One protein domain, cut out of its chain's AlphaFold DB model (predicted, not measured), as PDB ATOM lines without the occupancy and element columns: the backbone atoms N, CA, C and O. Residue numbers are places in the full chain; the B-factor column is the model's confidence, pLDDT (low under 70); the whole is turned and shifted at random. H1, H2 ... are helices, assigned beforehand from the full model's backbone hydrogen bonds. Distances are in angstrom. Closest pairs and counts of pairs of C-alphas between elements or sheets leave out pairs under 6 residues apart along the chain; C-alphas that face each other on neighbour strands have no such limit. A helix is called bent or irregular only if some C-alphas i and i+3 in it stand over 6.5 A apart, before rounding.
ATOM      1  N   LYS A  40     221.167 209.083 198.144       93.38
ATOM      2  CA  LYS A  40     221.790 208.897 199.461       93.38
ATOM      3  C   LYS A  40     220.792 209.101 200.608       93.38
ATOM      4  O   LYS A  40     220.822 208.358 201.589       93.38
ATOM      5  N   GLU A  41     219.910 210.087 200.491       93.75
ATOM      6  CA  GLU A  41     218.874 210.406 201.477       93.75
ATOM      7  C   GLU A  41     217.807 209.308 201.532       93.75
ATOM      8  O   GLU A  41     217.387 208.916 202.617       93.75
ATOM      9  N   GLU A  42     217.414 208.773 200.374       93.75
ATOM     10  CA  GLU A  42     216.452 207.672 200.263       93.75
ATOM     11  C   GLU A  42     217.015 206.377 200.854       93.75
ATOM     12  O   GLU A  42     216.350 205.724 201.654       93.75
ATOM     13  N   ILE A  43     218.271 206.040 200.541       92.00
ATOM     14  CA  ILE A  43     218.967 204.898 201.150       92.00
ATOM     15  C   ILE A  43     219.042 205.082 202.665       92.00
ATOM     16  O   ILE A  43     218.759 204.148 203.408       92.00
ATOM     17  N   SER A  44     219.385 206.283 203.137       93.44
ATOM     18  CA  SER A  44     219.459 206.574 204.574       93.44
ATOM     19  C   SER A  44     218.104 206.387 205.259       93.44
ATOM     20  O   SER A  44     218.054 205.871 206.372       93.44
ATOM     21  N   ALA A  45     217.008 206.750 204.590       93.62
ATOM     22  CA  ALA A  45     215.651 206.571 205.094       93.62
ATOM     23  C   ALA A  45     215.227 205.107 205.162       93.62
ATOM     24  O   ALA A  45     214.706 204.676 206.190       93.62
ATOM     25  N   VAL A  46     215.515 204.329 204.118       92.00
ATOM     26  CA  VAL A  46     215.251 202.887 204.128       92.00
ATOM     27  C   VAL A  46     216.107 202.203 205.196       92.00
ATOM     28  O   VAL A  46     215.592 201.442 206.001       92.00
ATOM     29  N   VAL A  47     217.392 202.544 205.313       91.19
ATOM     30  CA  VAL A  47     218.262 201.999 206.368       91.19
ATOM     31  C   VAL A  47     217.777 202.398 207.767       91.19
ATOM     32  O   VAL A  47     217.822 201.578 208.680       91.19
ATOM     33  N   ALA A  48     217.289 203.625 207.962       92.25
ATOM     34  CA  ALA A  48     216.702 204.053 209.231       92.25
ATOM     35  C   ALA A  48     215.445 203.242 209.590       92.25
ATOM     36  O   ALA A  48     215.275 202.867 210.753       92.25
ATOM     37  N   HIS A  49     214.603 202.941 208.598       92.50
ATOM     38  CA  HIS A  49     213.444 202.061 208.740       92.50
ATOM     39  C   HIS A  49     213.878 200.644 209.143       92.50
ATOM     40  O   HIS A  49     213.435 200.127 210.167       92.50
ATOM     41  N   GLU A  50     214.852 200.067 208.444       88.25
ATOM     42  CA  GLU A  50     215.422 198.759 208.773       88.25
ATOM     43  C   GLU A  50     216.015 198.715 210.199       88.25
ATOM     44  O   GLU A  50     215.765 197.799 210.987       88.25
ATOM     45  N   ILE A  51     216.749 199.754 210.609       89.00
ATOM     46  CA  ILE A  51     217.281 199.874 211.978       89.00
ATOM     47  C   ILE A  51     216.155 199.876 213.023       89.00
ATOM     48  O   ILE A  51     216.353 199.368 214.133       89.00
ATOM     49  N   ALA A  52     214.973 200.404 212.701       89.12
ATOM     50  CA  ALA A  52     213.822 200.346 213.593       89.12
ATOM     51  C   ALA A  52     213.404 198.896 213.878       89.12
ATOM     52  O   ALA A  52     213.155 198.557 215.039       89.12
ATOM     53  N   HIS A  53     213.404 198.030 212.860       85.31
ATOM     54  CA  HIS A  53     213.126 196.603 213.026       85.31
ATOM     55  C   HIS A  53     214.145 195.949 213.966       85.31
ATOM     56  O   HIS A  53     213.768 195.274 214.928       85.31
ATOM     57  N   LEU A  54     215.440 196.251 213.810       83.62
ATOM     58  CA  LEU A  54     216.449 195.788 214.772       83.62
ATOM     59  C   LEU A  54     216.194 196.279 216.191       83.62
ATOM     60  O   LEU A  54     216.364 195.525 217.147       83.62
ATOM     61  N   LYS A  55     215.815 197.545 216.348       86.44
ATOM     62  CA  LYS A  55     215.646 198.155 217.663       86.44
ATOM     63  C   LYS A  55     214.429 197.605 218.404       86.44
ATOM     64  O   LYS A  55     214.514 197.350 219.607       86.44
ATOM     65  N   TYR A  56     213.301 197.453 217.713       85.38
ATOM     66  CA  TYR A  56     212.012 197.158 218.344       85.38
ATOM     67  C   TYR A  56     211.585 195.695 218.241       85.38
ATOM     68  O   TYR A  56     210.789 195.246 219.065       85.38
ATOM     69  N   GLU A  57     212.101 194.940 217.273       80.94
ATOM     70  CA  GLU A  57     211.535 193.634 216.918       80.94
ATOM     71  C   GLU A  57     212.470 192.471 217.192       80.94
ATOM     72  O   GLU A  57     211.990 191.364 217.419       80.94
ATOM     73  N   ILE A  58     213.783 192.713 217.268       77.81
ATOM     74  CA  ILE A  58     214.768 191.644 217.477       77.81
ATOM     75  C   ILE A  58     214.447 190.796 218.712       77.81
ATOM     76  O   ILE A  58     214.518 189.578 218.648       77.81
ATOM     77  N   LYS A  59     213.996 191.416 219.813       82.44
ATOM     78  CA  LYS A  59     213.631 190.704 221.050       82.44
ATOM     79  C   LYS A  59     212.463 189.741 220.834       82.44
ATOM     80  O   LYS A  59     212.501 188.618 221.326       82.44
ATOM     81  N   TRP A  60     211.449 190.172 220.087       80.25
ATOM     82  CA  TRP A  60     210.266 189.368 219.783       80.25
ATOM     83  C   TRP A  60     210.584 188.256 218.798       80.25
ATOM     84  O   TRP A  60     210.188 187.117 219.019       80.25
ATOM     85  N   ILE A  61     211.353 188.564 217.755       77.50
ATOM     86  CA  ILE A  61     211.823 187.576 216.784       77.50
ATOM     87  C   ILE A  61     212.651 186.509 217.506       77.50
ATOM     88  O   ILE A  61     212.379 185.322 217.356       77.50
ATOM     89  N   THR A  62     213.596 186.908 218.357       77.62
ATOM     90  CA  THR A  62     214.390 185.995 219.185       77.62
ATOM     91  C   THR A  62     213.515 185.151 220.119       77.62
ATOM     92  O   THR A  62     213.717 183.941 220.199       77.62
ATOM     93  N   LEU A  63     212.506 185.736 220.774       84.00
ATOM     94  CA  LEU A  63     211.548 184.981 221.590       84.00
ATOM     95  C   LEU A  63     210.784 183.938 220.759       84.00
ATOM     96  O   LEU A  63     210.668 182.792 221.185       84.00
ATOM     97  N   CYS A  64     210.316 184.302 219.561       81.19
ATOM     98  CA  CYS A  64     209.642 183.374 218.651       81.19
ATOM     99  C   CYS A  64     210.539 182.198 218.276       81.19
ATOM    100  O   CYS A  64     210.062 181.073 218.227       81.19
ATOM    101  N   HIS A  65     211.834 182.437 218.057       77.50
ATOM    102  CA  HIS A  65     212.788 181.363 217.786       77.50
ATOM    103  C   HIS A  65     212.940 180.423 218.987       77.50
ATOM    104  O   HIS A  65     212.909 179.210 218.810       77.50
ATOM    105  N   TYR A  66     213.029 180.949 220.214       82.50
ATOM    106  CA  TYR A  66     213.096 180.108 221.414       82.50
ATOM    107  C   TYR A  66     211.841 179.252 221.610       82.50
ATOM    108  O   TYR A  66     211.948 178.054 221.866       82.50
ATOM    109  N   VAL A  67     210.656 179.848 221.455       85.50
ATOM    110  CA  VAL A  67     209.381 179.119 221.545       85.50
ATOM    111  C   VAL A  67     209.282 178.079 220.433       85.50
ATOM    112  O   VAL A  67     208.898 176.940 220.687       85.50
ATOM    113  N   SER A  68     209.673 178.442 219.213       83.12
ATOM    114  CA  SER A  68     209.746 177.525 218.077       83.12
ATOM    115  C   SER A  68     210.620 176.309 218.391       83.12
ATOM    116  O   SER A  68     210.149 175.187 218.232       83.12
ATOM    117  N   TYR A  69     211.834 176.504 218.917       81.62
ATOM    118  CA  TYR A  69     212.710 175.396 219.306       81.62
ATOM    119  C   TYR A  69     212.104 174.513 220.401       81.62
ATOM    120  O   TYR A  69     212.202 173.292 220.312       81.62
ATOM    121  N   ALA A  70     211.453 175.103 221.406       85.69
ATOM    122  CA  ALA A  70     210.830 174.350 222.496       85.69
ATOM    123  C   ALA A  70     209.621 173.518 222.032       85.69
ATOM    124  O   ALA A  70     209.373 172.429 222.540       85.69
ATOM    125  N   THR A  71     208.865 174.039 221.066       85.81
ATOM    126  CA  THR A  71     207.623 173.436 220.551       85.81
ATOM    127  C   THR A  71     207.811 172.633 219.266       85.81
ATOM    128  O   THR A  71     206.855 172.033 218.783       85.81
ATOM    129  N   LEU A  72     209.018 172.637 218.691       81.69
ATOM    130  CA  LEU A  72     209.333 172.080 217.371       81.69
ATOM    131  C   LEU A  72     208.450 172.643 216.237       81.69
ATOM    132  O   LEU A  72     208.215 171.981 215.226       81.69
ATOM    133  N   THR A  73     207.960 173.876 216.389       78.75
ATOM    134  CA  THR A  73     207.157 174.579 215.371       78.75
ATOM    135  C   THR A  73     208.020 175.525 214.540       78.75
ATOM    136  O   THR A  73     209.119 175.879 214.948       78.75
ATOM    137  N   SER A  74     207.562 175.959 213.360       74.50
ATOM    138  CA  SER A  74     208.304 176.940 212.546       74.50
ATOM    139  C   SER A  74     208.270 178.342 213.186       74.50
ATOM    140  O   SER A  74     207.169 178.826 213.470       74.50
ATOM    141  N   PRO A  75     209.410 179.057 213.341       72.31
ATOM    142  CA  PRO A  75     209.422 180.434 213.850       72.31
ATOM    143  C   PRO A  75     208.551 181.379 213.016       72.31
ATOM    144  O   PRO A  75     207.900 182.268 213.560       72.31
ATOM    145  N   SER A  76     208.490 181.150 211.700       71.19
ATOM    146  CA  SER A  76     207.684 181.946 210.771       71.19
ATOM    147  C   SER A  76     206.184 181.846 211.026       71.19
ATOM    148  O   SER A  76     205.462 182.785 210.723       71.19
ATOM    149  N   LEU A  77     205.693 180.746 211.606       74.94
ATOM    150  CA  LEU A  77     204.285 180.647 211.991       74.94
ATOM    151  C   LEU A  77     203.979 181.565 213.179       74.94
ATOM    152  O   LEU A  77     202.957 182.248 213.204       74.94
ATOM    153  N   LEU A  78     204.894 181.606 214.148       77.31
ATOM    154  CA  LEU A  78     204.753 182.427 215.345       77.31
ATOM    155  C   LEU A  78     204.848 183.917 215.012       77.31
ATOM    156  O   LEU A  78     204.112 184.714 215.583       77.31
ATOM    157  N   THR A  79     205.699 184.306 214.058       72.94
ATOM    158  CA  THR A  79     205.854 185.719 213.683       72.94
ATOM    159  C   THR A  79     204.619 186.316 212.999       72.94
ATOM    160  O   THR A  79     204.394 187.517 213.140       72.94
ATOM    161  N   ILE A  80     203.788 185.502 212.334       71.38
ATOM    162  CA  ILE A  80     202.506 185.930 211.735       71.38
ATOM    163  C   ILE A  80     201.481 186.316 212.804       71.38
ATOM    164  O   ILE A  80     200.613 187.145 212.557       71.38
ATOM    165  N   MET A  81     201.577 185.739 214.003       71.12
ATOM    166  CA  MET A  81     200.658 186.040 215.104       71.12
ATOM    167  C   MET A  81     200.843 187.456 215.671       71.12
ATOM    168  O   MET A  81     200.055 187.889 216.509       71.12
ATOM    169  N   PHE A  82     201.864 188.194 215.221       74.81
ATOM    170  CA  PHE A  82     202.107 189.575 215.624       74.81
ATOM    171  C   PHE A  82     201.502 190.568 214.630       74.81
ATOM    172  O   PHE A  82     201.461 190.324 213.429       74.81
ATOM    173  N   ASP A  83     201.099 191.738 215.133       78.44
ATOM    174  CA  ASP A  83     200.556 192.832 214.322       78.44
ATOM    175  C   ASP A  83     201.641 193.422 213.396       78.44
ATOM    176  O   ASP A  83     202.393 194.331 213.767       78.44
ATOM    177  N   LEU A  84     201.739 192.856 212.189       76.56
ATOM    178  CA  LEU A  84     202.700 193.244 211.152       76.56
ATOM    179  C   LEU A  84     202.478 194.687 210.686       76.56
ATOM    180  O   LEU A  84     203.431 195.416 210.426       76.56
ATOM    181  N   ARG A  85     201.222 195.139 210.664       82.81
ATOM    182  CA  ARG A  85     200.860 196.497 210.255       82.81
ATOM    183  C   ARG A  85     201.422 197.532 211.225       82.81
ATOM    184  O   ARG A  85     202.115 198.459 210.812       82.81
ATOM    185  N   ARG A  86     201.171 197.376 212.530       84.81
ATOM    186  CA  ARG A  86     201.682 198.319 213.546       84.81
ATOM    187  C   ARG A  86     203.201 198.380 213.584       84.81
ATOM    188  O   ARG A  86     203.756 199.421 213.927       84.81
ATOM    189  N   ARG A  87     203.860 197.266 213.286       86.62
ATOM    190  CA  ARG A  87     205.319 197.150 213.220       86.62
ATOM    191  C   ARG A  87     205.910 198.011 212.113       86.62
ATOM    192  O   ARG A  87     206.740 198.870 212.392       86.62
ATOM    193  N   GLU A  88     205.378 197.869 210.909       87.19
ATOM    194  CA  GLU A  88     205.782 198.637 209.729       87.19
ATOM    195  C   GLU A  88     205.526 200.136 209.913       87.19
ATOM    196  O   GLU A  88     206.429 200.950 209.728       87.19
ATOM    197  N   LEU A  89     204.342 200.508 210.416       89.44
ATOM    198  CA  LEU A  89     204.026 201.907 210.723       89.44
ATOM    199  C   LEU A  89     204.923 202.479 211.831       89.44
ATOM    200  O   LEU A  89     205.277 203.660 211.814       89.44
ATOM    201  N   ARG A  90     205.310 201.669 212.824       90.81
ATOM    202  CA  ARG A  90     206.261 202.087 213.865       90.81
ATOM    203  C   ARG A  90     207.656 202.304 213.280       90.81
ATOM    204  O   ARG A  90     208.318 203.259 213.685       90.81
ATOM    205  N   ALA A  91     208.091 201.446 212.364       91.00
ATOM    206  CA  ALA A  91     209.375 201.575 211.687       91.00
ATOM    207  C   ALA A  91     209.426 202.820 210.787       91.00
ATOM    208  O   ALA A  91     210.381 203.593 210.866       91.00
ATOM    209  N   ASP A  92     208.356 203.085 210.035       93.50
ATOM    210  CA  ASP A  92     208.186 204.290 209.215       93.50
ATOM    211  C   ASP A  92     208.257 205.573 210.055       93.50
ATOM    212  O   ASP A  92     209.052 206.474 209.776       93.50
ATOM    213  N   ASN A  93     207.499 205.623 211.153       92.25
ATOM    214  CA  ASN A  93     207.526 206.752 212.084       92.25
ATOM    215  C   ASN A  93     208.902 206.950 212.732       92.25
ATOM    216  O   ASN A  93     209.341 208.082 212.935       92.25
ATOM    217  N   PHE A  94     209.593 205.862 213.082       94.06
ATOM    218  CA  PHE A  94     210.941 205.943 213.634       94.06
ATOM    219  C   PHE A  94     211.921 206.543 212.624       94.06
ATOM    220  O   PHE A  94     212.682 207.436 212.988       94.06
ATOM    221  N   ALA A  95     211.881 206.093 211.369       93.81
ATOM    222  CA  ALA A  95     212.742 206.602 210.310       93.81
ATOM    223  C   ALA A  95     212.495 208.092 210.037       93.81
ATOM    224  O   ALA A  95     213.447 208.873 209.997       93.81
ATOM    225  N   ALA A  96     211.224 208.498 209.936       93.44
ATOM    226  CA  ALA A  96     210.841 209.893 209.739       93.44
ATOM    227  C   ALA A  96     211.332 210.791 210.885       93.44
ATOM    228  O   ALA A  96     211.929 211.837 210.639       93.44
ATOM    229  N   ARG A  97     211.160 210.356 212.142       92.62
ATOM    230  CA  ARG A  97     211.657 211.081 213.325       92.62
ATOM    231  C   ARG A  97     213.179 211.137 213.385       92.62
ATOM    232  O   ARG A  97     213.727 212.171 213.745       92.62
ATOM    233  N   LEU A  98     213.863 210.042 213.049       93.50
ATOM    234  CA  LEU A  98     215.323 209.970 213.093       93.50
ATOM    235  C   LEU A  98     215.970 210.895 212.057       93.50
ATOM    236  O   LEU A  98     217.003 211.496 212.337       93.50
ATOM    237  N   LEU A  99     215.365 211.008 210.874       91.81
ATOM    238  CA  LEU A  99     215.839 211.894 209.811       91.81
ATOM    239  C   LEU A  99     215.277 213.317 209.901       91.81
ATOM    240  O   LEU A  99     215.722 214.185 209.153       91.81
ATOM    241  N   GLY A 100     214.297 213.550 210.779       90.81
ATOM    242  CA  GLY A 100     213.567 214.812 210.908       90.81
ATOM    243  C   GLY A 100     212.655 215.135 209.721       90.81
ATOM    244  O   GLY A 100     212.120 216.235 209.657       90.81
ATOM    245  N   LYS A 101     212.508 214.211 208.766       91.88
ATOM    246  CA  LYS A 101     211.763 214.423 207.525       91.88
ATOM    247  C   LYS A 101     211.267 213.087 206.938       91.88
ATOM    248  O   LYS A 101     212.079 212.170 206.771       91.88
ATOM    249  N   PRO A 102     209.963 212.917 206.657       93.38
ATOM    250  CA  PRO A 102     209.416 211.685 206.073       93.38
ATOM    251  C   PRO A 102     209.584 211.591 204.546       93.38
ATOM    252  O   PRO A 102     209.502 210.498 203.983       93.38
ATOM    253  N   GLU A 103     209.838 212.704 203.855       93.94
ATOM    254  CA  GLU A 103     209.822 212.804 202.389       93.94
ATOM    255  C   GLU A 103     210.810 211.853 201.695       93.94
ATOM    256  O   GLU A 103     210.418 211.225 200.706       93.94
ATOM    257  N   PRO A 104     212.056 211.659 202.184       94.56
ATOM    258  CA  PRO A 104     212.973 210.704 201.567       94.56
ATOM    259  C   PRO A 104     212.459 209.262 201.639       94.56
ATOM    260  O   PRO A 104     212.657 208.499 200.696       94.56
ATOM    261  N   LEU A 105     211.758 208.890 202.717       93.56
ATOM    262  CA  LEU A 105     211.173 207.556 202.843       93.56
ATOM    263  C   LEU A 105     209.986 207.386 201.890       93.56
ATOM    264  O   LEU A 105     209.902 206.380 201.190       93.56
ATOM    265  N   ILE A 106     209.111 208.392 201.801       93.38
ATOM    266  CA  ILE A 106     207.982 208.396 200.858       93.38
ATOM    267  C   ILE A 106     208.487 208.263 199.413       93.38
ATOM    268  O   ILE A 106     207.972 207.449 198.642       93.38
ATOM    269  N   SER A 107     209.513 209.038 199.043       94.19
ATOM    270  CA  SER A 107     210.133 208.980 197.714       94.19
ATOM    271  C   SER A 107     210.728 207.598 197.428       94.19
ATOM    272  O   SER A 107     210.452 207.010 196.377       94.19
ATOM    273  N   ALA A 108     211.458 207.024 198.391       92.12
ATOM    274  CA  ALA A 108     212.016 205.680 198.276       92.12
ATOM    275  C   ALA A 108     210.924 204.618 198.061       92.12
ATOM    276  O   ALA A 108     211.016 203.829 197.121       92.12
ATOM    277  N   LEU A 109     209.852 204.634 198.865       90.12
ATOM    278  CA  LEU A 109     208.732 203.693 198.740       90.12
ATOM    279  C   LEU A 109     208.051 203.788 197.368       90.12
ATOM    280  O   LEU A 109     207.722 202.762 196.766       90.12
ATOM    281  N   ARG A 110     207.880 205.002 196.828       91.00
ATOM    282  CA  ARG A 110     207.325 205.212 195.480       91.00
ATOM    283  C   ARG A 110     208.220 204.616 194.391       91.00
ATOM    284  O   ARG A 110     207.704 203.941 193.499       91.00
ATOM    285  N   LYS A 111     209.541 204.817 194.474       89.19
ATOM    286  CA  LYS A 111     210.518 204.252 193.523       89.19
ATOM    287  C   LYS A 111     210.600 202.728 193.601       89.19
ATOM    288  O   LYS A 111     210.645 202.063 192.571       89.19
ATOM    289  N   ILE A 112     210.576 202.165 194.808       84.38
ATOM    290  CA  ILE A 112     210.574 200.710 195.010       84.38
ATOM    291  C   ILE A 112     209.308 200.101 194.398       84.38
ATOM    292  O   ILE A 112     209.387 199.133 193.643       84.38
ATOM    293  N   ARG A 113     208.142 200.709 194.649       83.44
ATOM    294  CA  ARG A 113     206.865 200.251 194.091       83.44
ATOM    295  C   ARG A 113     206.842 200.299 192.563       83.44
ATOM    296  O   ARG A 113     206.359 199.354 191.934       83.44
ATOM    297  N   SER A 114     207.321 201.387 191.955       83.62
ATOM    298  CA  SER A 114     207.343 201.509 190.491       83.62
ATOM    299  C   SER A 114     208.261 200.461 189.860       83.62
ATOM    300  O   SER A 114     207.881 199.827 188.873       83.62
ATOM    301  N   PHE A 115     209.414 200.205 190.479       77.19
ATOM    302  CA  PHE A 115     210.359 199.193 190.023       77.19
ATOM    303  C   PHE A 115     209.790 197.772 190.141       77.19
ATOM    304  O   PHE A 115     209.758 197.051 189.142       77.19
ATOM    305  N   GLN A 116     209.231 197.401 191.301       71.56
ATOM    306  CA  GLN A 116     208.575 196.100 191.506       71.56
ATOM    307  C   GLN A 116     207.442 195.854 190.506       71.56
ATOM    308  O   GLN A 116     207.311 194.756 189.965       71.56
ATOM    309  N   SER A 117     206.648 196.886 190.215       69.62
ATOM    310  CA  SER A 117     205.588 196.796 189.209       69.62
ATOM    311  C   SER A 117     206.180 196.504 187.823       69.62
ATOM    312  O   SER A 117     205.691 195.626 187.120       69.62
ATOM    313  N   SER A 118     207.264 197.187 187.441       65.81
ATOM    314  CA  SER A 118     207.898 197.015 186.128       65.81
ATOM    315  C   SER A 118     208.508 195.624 185.909       65.81
ATOM    316  O   SER A 118     208.363 195.059 184.822       65.81
ATOM    317  N   ASP A 119     209.130 195.033 186.930       61.31
ATOM    318  CA  ASP A 119     209.706 193.691 186.820       61.31
ATOM    319  C   ASP A 119     208.633 192.599 186.862       61.31
ATOM    320  O   ASP A 119     208.705 191.646 186.084       61.31
ATOM    321  N   MET A 120     207.568 192.791 187.649       54.81
ATOM    322  CA  MET A 120     206.391 191.917 187.602       54.81
ATOM    323  C   MET A 120     205.730 191.936 186.210       54.81
ATOM    324  O   MET A 120     205.313 190.892 185.703       54.81
ATOM    325  N   PHE A 121     205.681 193.097 185.541       48.59
ATOM    326  CA  PHE A 121     205.196 193.213 184.159       48.59
ATOM    327  C   PHE A 121     206.078 192.446 183.158       48.59
ATOM    328  O   PHE A 121     205.540 191.752 182.292       48.59
ATOM    329  N   LYS A 122     207.413 192.501 183.290       57.38
ATOM    330  CA  LYS A 122     208.338 191.727 182.436       57.38
ATOM    331  C   LYS A 122     208.154 190.221 182.612       57.38
ATOM    332  O   LYS A 122     208.086 189.492 181.627       57.38
ATOM    333  N   GLU A 123     208.028 189.755 183.850       53.72
ATOM    334  CA  GLU A 123     207.846 188.331 184.146       53.72
ATOM    335  C   GLU A 123     206.477 187.820 183.658       53.72
ATOM    336  O   GLU A 123     206.366 186.718 183.112       53.72
ATOM    337  N   THR A 124     205.442 188.661 183.752       50.53
ATOM    338  CA  THR A 124     204.093 188.356 183.251       50.53
ATOM    339  C   THR A 124     204.069 188.199 181.727       50.53
ATOM    340  O   THR A 124     203.445 187.261 181.230       50.53
ATOM    341  N   GLN A 125     204.789 189.038 180.972       47.62
ATOM    342  CA  GLN A 125     204.871 188.896 179.510       47.62
ATOM    343  C   GLN A 125     205.646 187.645 179.070       47.62
ATOM    344  O   GLN A 125     205.253 186.979 178.114       47.62
ATOM    345  N   VAL A 126     206.692 187.261 179.809       53.16
ATOM    346  CA  VAL A 126     207.419 186.000 179.571       53.16
ATOM    347  C   VAL A 126     206.538 184.780 179.886       53.16
ATOM    348  O   VAL A 126     206.623 183.757 179.207       53.16
ATOM    349  N   SER A 127     205.652 184.884 180.882       47.66
ATOM    350  CA  SER A 127     204.759 183.796 181.304       47.66
ATOM    351  C   SER A 127     203.586 183.554 180.339       47.66
ATOM    352  O   SER A 127     203.223 182.400 180.093       47.66
ATOM    353  N   GLN A 128     203.017 184.604 179.727       47.00
ATOM    354  CA  GLN A 128     201.882 184.455 178.800       47.00
ATOM    355  C   GLN A 128     202.234 183.688 177.513       47.00
ATOM    356  O   GLN A 128     201.394 182.946 177.007       47.00
ATOM    357  N   ASN A 129     203.490 183.734 177.057       45.09
ATOM    358  CA  ASN A 129     203.956 182.949 175.903       45.09
ATOM    359  C   ASN A 129     204.180 181.446 176.199       45.09
ATOM    360  O   ASN A 129     204.486 180.685 175.284       45.09
ATOM    361  N   GLY A 130     204.009 180.983 177.447       50.22
ATOM    362  CA  GLY A 130     204.244 179.585 177.851       50.22
ATOM    363  C   GLY A 130     203.107 178.926 178.645       50.22
ATOM    364  O   GLY A 130     203.284 177.829 179.186       50.22
ATOM    365  N   LEU A 131     201.942 179.572 178.747       47.00
ATOM    366  CA  LEU A 131     200.975 179.337 179.829       47.00
ATOM    367  C   LEU A 131     200.184 178.011 179.781       47.00
ATOM    368  O   LEU A 131     199.369 177.769 180.666       47.00
ATOM    369  N   LYS A 132     200.405 177.110 178.813       45.25
ATOM    370  CA  LYS A 132     199.614 175.862 178.710       45.25
ATOM    371  C   LYS A 132     200.296 174.552 179.109       45.25
ATOM    372  O   LYS A 132     199.641 173.520 179.015       45.25
ATOM    373  N   ARG A 133     201.546 174.526 179.596       45.09
ATOM    374  CA  ARG A 133     202.190 173.230 179.938       45.09
ATOM    375  C   ARG A 133     202.933 173.100 181.271       45.09
ATOM    376  O   ARG A 133     203.219 171.970 181.644       45.09
ATOM    377  N   ASN A 134     203.206 174.171 182.024       46.19
ATOM    378  CA  ASN A 134     204.268 174.112 183.047       46.19
ATOM    379  C   ASN A 134     203.932 174.620 184.463       46.19
ATOM    380  O   ASN A 134     204.834 175.029 185.191       46.19
ATOM    381  N   LEU A 135     202.666 174.610 184.897       44.88
ATOM    382  CA  LEU A 135     202.351 175.032 186.275       44.88
ATOM    383  C   LEU A 135     202.640 173.921 187.307       44.88
ATOM    384  O   LEU A 135     203.205 174.190 188.364       44.88
ATOM    385  N   SER A 136     202.354 172.659 186.961       43.03
ATOM    386  CA  SER A 136     202.658 171.487 187.803       43.03
ATOM    387  C   SER A 136     204.161 171.163 187.844       43.03
ATOM    388  O   SER A 136     204.699 170.839 188.901       43.03
ATOM    389  N   SER A 137     204.876 171.331 186.724       48.62
ATOM    390  CA  SER A 137     206.320 171.075 186.638       48.62
ATOM    391  C   SER A 137     207.164 172.125 187.362       48.62
ATOM    392  O   SER A 137     208.112 171.736 188.030       48.62
ATOM    393  N   LYS A 138     206.798 173.418 187.351       50.16
ATOM    394  CA  LYS A 138     207.542 174.465 188.088       50.16
ATOM    395  C   LYS A 138     207.433 174.347 189.610       50.16
ATOM    396  O   LYS A 138     208.414 174.586 190.313       50.16
ATOM    397  N   ILE A 139     206.254 173.990 190.131       48.66
ATOM    398  CA  ILE A 139     206.080 173.728 191.570       48.66
ATOM    399  C   ILE A 139     206.868 172.469 191.941       48.66
ATOM    400  O   ILE A 139     207.632 172.469 192.903       48.66
ATOM    401  N   ARG A 140     206.766 171.416 191.124       40.97
ATOM    402  CA  ARG A 140     207.511 170.175 191.324       40.97
ATOM    403  C   ARG A 140     209.030 170.379 191.233       40.97
ATOM    404  O   ARG A 140     209.726 169.851 192.080       40.97
ATOM    405  N   GLU A 141     209.561 171.190 190.323       50.72
ATOM    406  CA  GLU A 141     211.003 171.492 190.238       50.72
ATOM    407  C   GLU A 141     211.524 172.291 191.440       50.72
ATOM    408  O   GLU A 141     212.612 172.000 191.936       50.72
ATOM    409  N   ARG A 142     210.750 173.251 191.974       48.97
ATOM    410  CA  ARG A 142     211.155 173.982 193.191       48.97
ATOM    411  C   ARG A 142     211.168 173.099 194.442       48.97
ATOM    412  O   ARG A 142     211.981 173.345 195.327       48.97
ATOM    413  N   PHE A 143     210.293 172.092 194.519       40.97
ATOM    414  CA  PHE A 143     210.160 171.229 195.699       40.97
ATOM    415  C   PHE A 143     210.921 169.888 195.610       40.97
ATOM    416  O   PHE A 143     211.358 169.395 196.647       40.97
ATOM    417  N   PHE A 144     211.108 169.295 194.422       40.53
ATOM    418  CA  PHE A 144     211.650 167.930 194.249       40.53
ATOM    419  C   PHE A 144     213.102 167.833 193.749       40.53
ATOM    420  O   PHE A 144     213.637 166.722 193.711       40.53
ATOM    421  N   GLU A 145     213.790 168.928 193.402       48.41
ATOM    422  CA  GLU A 145     215.239 168.840 193.171       48.41
ATOM    423  C   GLU A 145     215.974 168.577 194.496       48.41
ATOM    424  O   GLU A 145     215.924 169.385 195.431       48.41
ATOM    425  N   LYS A 146     216.657 167.424 194.581       40.38
ATOM    426  CA  LYS A 146     217.454 166.995 195.742       40.38
ATOM    427  C   LYS A 146     218.365 168.140 196.213       40.38
ATOM    428  O   LYS A 146     219.320 168.490 195.533       40.38
ATOM    429  N   GLY A 147     218.058 168.711 197.381       50.03
ATOM    430  CA  GLY A 147     218.843 169.766 198.039       50.03
ATOM    431  C   GLY A 147     218.147 171.128 198.140       50.03
ATOM    432  O   GLY A 147     218.329 171.813 199.143       50.03
ATOM    433  N   LYS A 148     217.278 171.504 197.189       53.31
ATOM    434  CA  LYS A 148     216.604 172.820 197.211       53.31
ATOM    435  C   LYS A 148     215.456 172.900 198.214       53.31
ATOM    436  O   LYS A 148     215.230 173.965 198.770       53.31
ATOM    437  N   GLY A 149     214.781 171.786 198.509       55.62
ATOM    438  CA  GLY A 149     213.703 171.748 199.506       55.62
ATOM    439  C   GLY A 149     214.184 172.018 200.937       55.62
ATOM    440  O   GLY A 149     213.516 172.725 201.681       55.62
ATOM    441  N   ILE A 150     215.372 171.524 201.304       54.72
ATOM    442  CA  ILE A 150     215.987 171.788 202.616       54.72
ATOM    443  C   ILE A 150     216.460 173.238 202.705       54.72
ATOM    444  O   ILE A 150     216.249 173.873 203.730       54.72
ATOM    445  N   VAL A 151     217.040 173.780 201.628       56.56
ATOM    446  CA  VAL A 151     217.423 175.199 201.555       56.56
ATOM    447  C   VAL A 151     216.193 176.105 201.611       56.56
ATOM    448  O   VAL A 151     216.185 177.062 202.367       56.56
ATOM    449  N   ALA A 152     215.118 175.776 200.893       56.41
ATOM    450  CA  ALA A 152     213.866 176.527 200.930       56.41
ATOM    451  C   ALA A 152     213.189 176.444 202.305       56.41
ATOM    452  O   ALA A 152     212.678 177.445 202.802       56.41
ATOM    453  N   LEU A 153     213.213 175.270 202.944       57.03
ATOM    454  CA  LEU A 153     212.726 175.103 204.307       57.03
ATOM    455  C   LEU A 153     213.595 175.893 205.288       57.03
ATOM    456  O   LEU A 153     213.038 176.542 206.162       57.03
ATOM    457  N   TYR A 154     214.920 175.897 205.122       60.50
ATOM    458  CA  TYR A 154     215.858 176.700 205.908       60.50
ATOM    459  C   TYR A 154     215.629 178.203 205.712       60.50
ATOM    460  O   TYR A 154     215.560 178.931 206.690       60.50
ATOM    461  N   ASP A 155     215.411 178.683 204.489       58.66
ATOM    462  CA  ASP A 155     215.096 180.091 204.225       58.66
ATOM    463  C   ASP A 155     213.741 180.499 204.816       58.66
ATOM    464  O   ASP A 155     213.593 181.597 205.362       58.66
ATOM    465  N   PHE A 156     212.760 179.600 204.749       59.47
ATOM    466  CA  PHE A 156     211.444 179.783 205.352       59.47
ATOM    467  C   PHE A 156     211.488 179.752 206.886       59.47
ATOM    468  O   PHE A 156     210.740 180.487 207.527       59.47
ATOM    469  N   THR A 157     212.332 178.908 207.487       53.94
ATOM    470  CA  THR A 157     212.408 178.712 208.947       53.94
ATOM    471  C   THR A 157     213.418 179.631 209.635       53.94
ATOM    472  O   THR A 157     213.135 180.092 210.734       53.94
ATOM    473  N   TYR A 158     214.550 179.931 208.997       53.53
ATOM    474  CA  TYR A 158     215.707 180.638 209.570       53.53
ATOM    475  C   TYR A 158     216.248 181.793 208.703       53.53
ATOM    476  O   TYR A 158     217.121 182.527 209.161       53.53
ATOM    477  N   GLY A 159     215.787 181.943 207.455       57.94
ATOM    478  CA  GLY A 159     216.248 182.973 206.514       57.94
ATOM    479  C   GLY A 159     215.320 184.187 206.438       57.94
ATOM    480  O   GLY A 159     215.056 184.849 207.438       57.94
ATOM    481  N   ARG A 160     214.821 184.507 205.233       53.72
ATOM    482  CA  ARG A 160     213.958 185.684 204.976       53.72
ATOM    483  C   ARG A 160     212.637 185.673 205.768       53.72
ATOM    484  O   ARG A 160     212.004 186.724 205.882       53.72
ATOM    485  N   GLY A 161     212.235 184.518 206.314       50.38
ATOM    486  CA  GLY A 161     211.006 184.337 207.096       50.38
ATOM    487  C   GLY A 161     209.744 184.815 206.365       50.38
ATOM    488  O   GLY A 161     209.788 185.141 205.185       50.38
ATOM    489  N   LEU A 162     208.602 184.891 207.058       46.66
ATOM    490  CA  LEU A 162     207.403 185.575 206.532       46.66
ATOM    491  C   LEU A 162     207.441 187.103 206.696       46.66
ATOM    492  O   LEU A 162     206.622 187.809 206.111       46.66
ATOM    493  N   LEU A 163     208.392 187.612 207.481       48.56
ATOM    494  CA  LEU A 163     208.491 189.031 207.818       48.56
ATOM    495  C   LEU A 163     208.857 189.903 206.618       48.56
ATOM    496  O   LEU A 163     208.349 191.008 206.521       48.56
ATOM    497  N   GLY A 164     209.651 189.387 205.674       49.91
ATOM    498  CA  GLY A 164     209.926 190.087 204.414       49.91
ATOM    499  C   GLY A 164     208.829 189.955 203.347       49.91
ATOM    500  O   GLY A 164     209.004 190.473 202.249       49.91
ATOM    501  N   TYR A 165     207.738 189.221 203.611       46.56
ATOM    502  CA  TYR A 165     206.706 188.907 202.608       46.56
ATOM    503  C   TYR A 165     205.351 189.572 202.866       46.56
ATOM    504  O   TYR A 165     204.525 189.618 201.955       46.56
ATOM    505  N   VAL A 166     205.103 190.088 204.071       54.69
ATOM    506  CA  VAL A 166     203.801 190.652 204.445       54.69
ATOM    507  C   VAL A 166     203.994 192.062 204.993       54.69
ATOM    508  O   VAL A 166     204.061 192.282 206.198       54.69
ATOM    509  N   HIS A 167     204.070 193.022 204.075       64.62
ATOM    510  CA  HIS A 167     204.003 194.447 204.391       64.62
ATOM    511  C   HIS A 167     202.564 194.945 204.174       64.62
ATOM    512  O   HIS A 167     201.888 194.461 203.256       64.62
ATOM    513  N   PRO A 168     202.069 195.913 204.970       71.31
ATOM    514  CA  PRO A 168     200.836 196.607 204.635       71.31
ATOM    515  C   PRO A 168     200.989 197.269 203.257       71.31
ATOM    516  O   PRO A 168     202.109 197.580 202.829       71.31
ATOM    517  N   PRO A 169     199.880 197.479 202.534       78.62
ATOM    518  CA  PRO A 169     199.934 198.040 201.194       78.62
ATOM    519  C   PRO A 169     200.668 199.385 201.201       78.62
ATOM    520  O   PRO A 169     200.430 200.233 202.059       78.62
ATOM    521  N   PHE A 170     201.530 199.606 200.200       79.06
ATOM    522  CA  PHE A 170     202.361 200.813 200.092       79.06
ATOM    523  C   PHE A 170     201.580 202.124 200.258       79.06
ATOM    524  O   PHE A 170     202.110 203.079 200.813       79.06
ATOM    525  N   GLY A 171     200.331 202.179 199.780       81.31
ATOM    526  CA  GLY A 171     199.489 203.371 199.910       81.31
ATOM    527  C   GLY A 171     199.206 203.748 201.363       81.31
ATOM    528  O   GLY A 171     199.255 204.920 201.707       81.31
ATOM    529  N   GLU A 172     198.997 202.753 202.222       85.81
ATOM    530  CA  GLU A 172     198.712 202.972 203.637       85.81
ATOM    531  C   GLU A 172     199.936 203.519 204.386       85.81
ATOM    532  O   GLU A 172     199.825 204.451 205.178       85.81
ATOM    533  N   ARG A 173     201.125 202.989 204.072       87.81
ATOM    534  CA  ARG A 173     202.401 203.479 204.619       87.81
ATOM    535  C   ARG A 173     202.688 204.916 204.191       87.81
ATOM    536  O   ARG A 173     203.091 205.738 205.007       87.81
ATOM    537  N   ILE A 174     202.456 205.222 202.912       87.94
ATOM    538  CA  ILE A 174     202.640 206.573 202.369       87.94
ATOM    539  C   ILE A 174     201.681 207.554 203.047       87.94
ATOM    540  O   ILE A 174     202.136 208.597 203.500       87.94
ATOM    541  N   GLN A 175     200.400 207.201 203.181       90.44
ATOM    542  CA  GLN A 175     199.418 208.057 203.844       90.44
ATOM    543  C   GLN A 175     199.815 208.355 205.297       90.44
ATOM    544  O   GLN A 175     199.816 209.512 205.707       90.44
ATOM    545  N   ALA A 176     200.220 207.337 206.062       87.88
ATOM    546  CA  ALA A 176     200.647 207.528 207.447       87.88
ATOM    547  C   ALA A 176     201.874 208.456 207.569       87.88
ATOM    548  O   ALA A 176     201.981 209.239 208.513       87.88
ATOM    549  N   LEU A 177     202.800 208.393 206.608       88.69
ATOM    550  CA  LEU A 177     203.963 209.282 206.550       88.69
ATOM    551  C   LEU A 177     203.598 210.711 206.119       88.69
ATOM    552  O   LEU A 177     204.209 211.666 206.598       88.69
ATOM    553  N   GLU A 178     202.613 210.871 205.236       89.06
ATOM    554  CA  GLU A 178     202.089 212.181 204.831       89.06
ATOM    555  C   GLU A 178     201.366 212.867 205.999       89.06
ATOM    556  O   GLU A 178     201.635 214.033 206.283       89.06
ATOM    557  N   GLU A 179     200.544 212.132 206.751       88.19
ATOM    558  CA  GLU A 179     199.923 212.617 207.992       88.19
ATOM    559  C   GLU A 179     200.982 213.052 209.020       88.19
ATOM    560  O   GLU A 179     200.852 214.106 209.651       88.19
ATOM    561  N   PHE A 180     202.078 212.292 209.141       84.38
ATOM    562  CA  PHE A 180     203.213 212.674 209.978       84.38
ATOM    563  C   PHE A 180     203.869 213.989 209.508       84.38
ATOM    564  O   PHE A 180     204.114 214.863 210.340       84.38
ATOM    565  N   SER A 181     204.100 214.170 208.199       81.81
ATOM    566  CA  SER A 181     204.667 215.411 207.625       81.81
ATOM    567  C   SER A 181     203.805 216.642 207.943       81.81
ATOM    568  O   SER A 181     204.310 217.670 208.403       81.81
ATOM    569  N   VAL A 182     202.481 216.519 207.792       80.06
ATOM    570  CA  VAL A 182     201.528 217.597 208.110       80.06
ATOM    571  C   VAL A 182     201.549 217.924 209.603       80.06
ATOM    572  O   VAL A 182     201.607 219.089 209.983       80.06
ATOM    573  N   SER A 183     201.567 216.914 210.474       77.19
ATOM    574  CA  SER A 183     201.621 217.146 211.923       77.19
ATOM    575  C   SER A 183     202.917 217.827 212.381       77.19
ATOM    576  O   SER A 183     202.892 218.640 213.301       77.19
ATOM    577  N   SER A 184     204.043 217.531 211.724       69.69
ATOM    578  CA  SER A 184     205.359 218.057 212.097       69.69
ATOM    579  C   SER A 184     205.637 219.461 211.553       69.69
ATOM    580  O   SER A 184     206.602 220.076 211.991       69.69
ATOM    581  N   SER A 185     204.833 219.954 210.607       64.75
ATOM    582  CA  SER A 185     204.917 221.320 210.060       64.75
ATOM    583  C   SER A 185     204.005 222.321 210.779       64.75
ATOM    584  O   SER A 185     204.099 223.521 210.533       64.75
ATOM    585  N   LEU A 186     203.136 221.837 211.673       60.09
ATOM    586  CA  LEU A 186     202.234 222.639 212.508       60.09
ATOM    587  C   LEU A 186     202.818 222.979 213.895       60.09
ATOM    588  O   LEU A 186     202.127 223.602 214.701       60.09
TER     589      LEU A 186
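This is residues 40 to 186 of the 187 residues of a protein of Elusimicrobia bacterium (UniProt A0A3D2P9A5). The model is a flat, open frame of helices: H1a, H3, H7 and residues 103 to 113 of H4 cluster at one end, and H1b and the rest of H4 spread from that cluster as two arms. Beyond H4, H5 and H6 turn back toward H2, and residues 159 to 169 return to the cluster, leaving an opening between H4 and this return path. The printed part has 147 residues, with seven named helices, H1 to H7 in chain order, and no named strand; the class is all helix. The whole is loose, with a radius of gyration of the C-alphas of 19.0 A and spans of 58 by 47 by 25 A.

The longest helix by residues, H1, residues 40 to 71, was assigned as one helix by its hydrogen bonds but is bent: C-alphas 56 and 59 are 7.2 A apart. Its arms H1a, residues 40 to 56, and H1b, residues 59 to 71, stand at a steep tilt of 49 degrees. H1a touches H3, residues 84 to 99, opposite ways at a steep tilt of 53 degrees; the closest C-alphas, of Ala 48 and Ala 95, are 4.8 A apart. With residues 41 to 46 alone H1a touches H4, residues 103 to 128, about perpendicular at 87 degrees; the closest C-alphas, of Glu 42 and Pro 104, are 4.8 A apart. H7, residues 170 to 185, touches H4 at a shallow tilt of 12 degrees, opposite ways, with the C-alphas of Ile 106 and Ile 174 closest at 5.8 A. H7 also touches H3, with the C-alphas of Leu 89 and Arg 173 closest at 6.5 A. H1b touches H2, residues 75 to 80, with the C-alphas of Ser 68 and Pro 75 closest at 5.1 A. H2 touches H6, residues 148 to 158, with the C-alphas of Pro 75 and Thr 157 closest at 6.0 A. H5, residues 135 to 144, and H6 touch only at the corner, and only just, with 3 pairs of C-alphas within 8 A, the closest being those of Phe 143 and Gly 149 at 5.2 A. H4 and H5 are apart. Each O i to N i+4 pair is within hydrogen-bond range in H1a, H1b, H3, H4, H6 and H7, against 1 of 2 in H2 and 5 of 6 in H5.

H1a begins at C-alpha 40 (221.790, 208.897, 199.461) and is 24.3 A long; H1b is 18.3 A. H4, 37.7 A, ends at C-alpha 128 (201.882, 184.455, 178.800). H3 and H7 are each 22.9 A, and H7 ends at C-alpha 185 (204.917, 221.320, 210.060).

The two C-alphas farthest apart, of Lys 146 and Leu 186, are 60.1 A apart. The printed part has no cut. The link from H6 to H7, 11 residues, is long. Residues 114 to 140 stand free. Mean pLDDT of the printed part is 73.2; residues 117 to 167 and 184 to 186 are under 70.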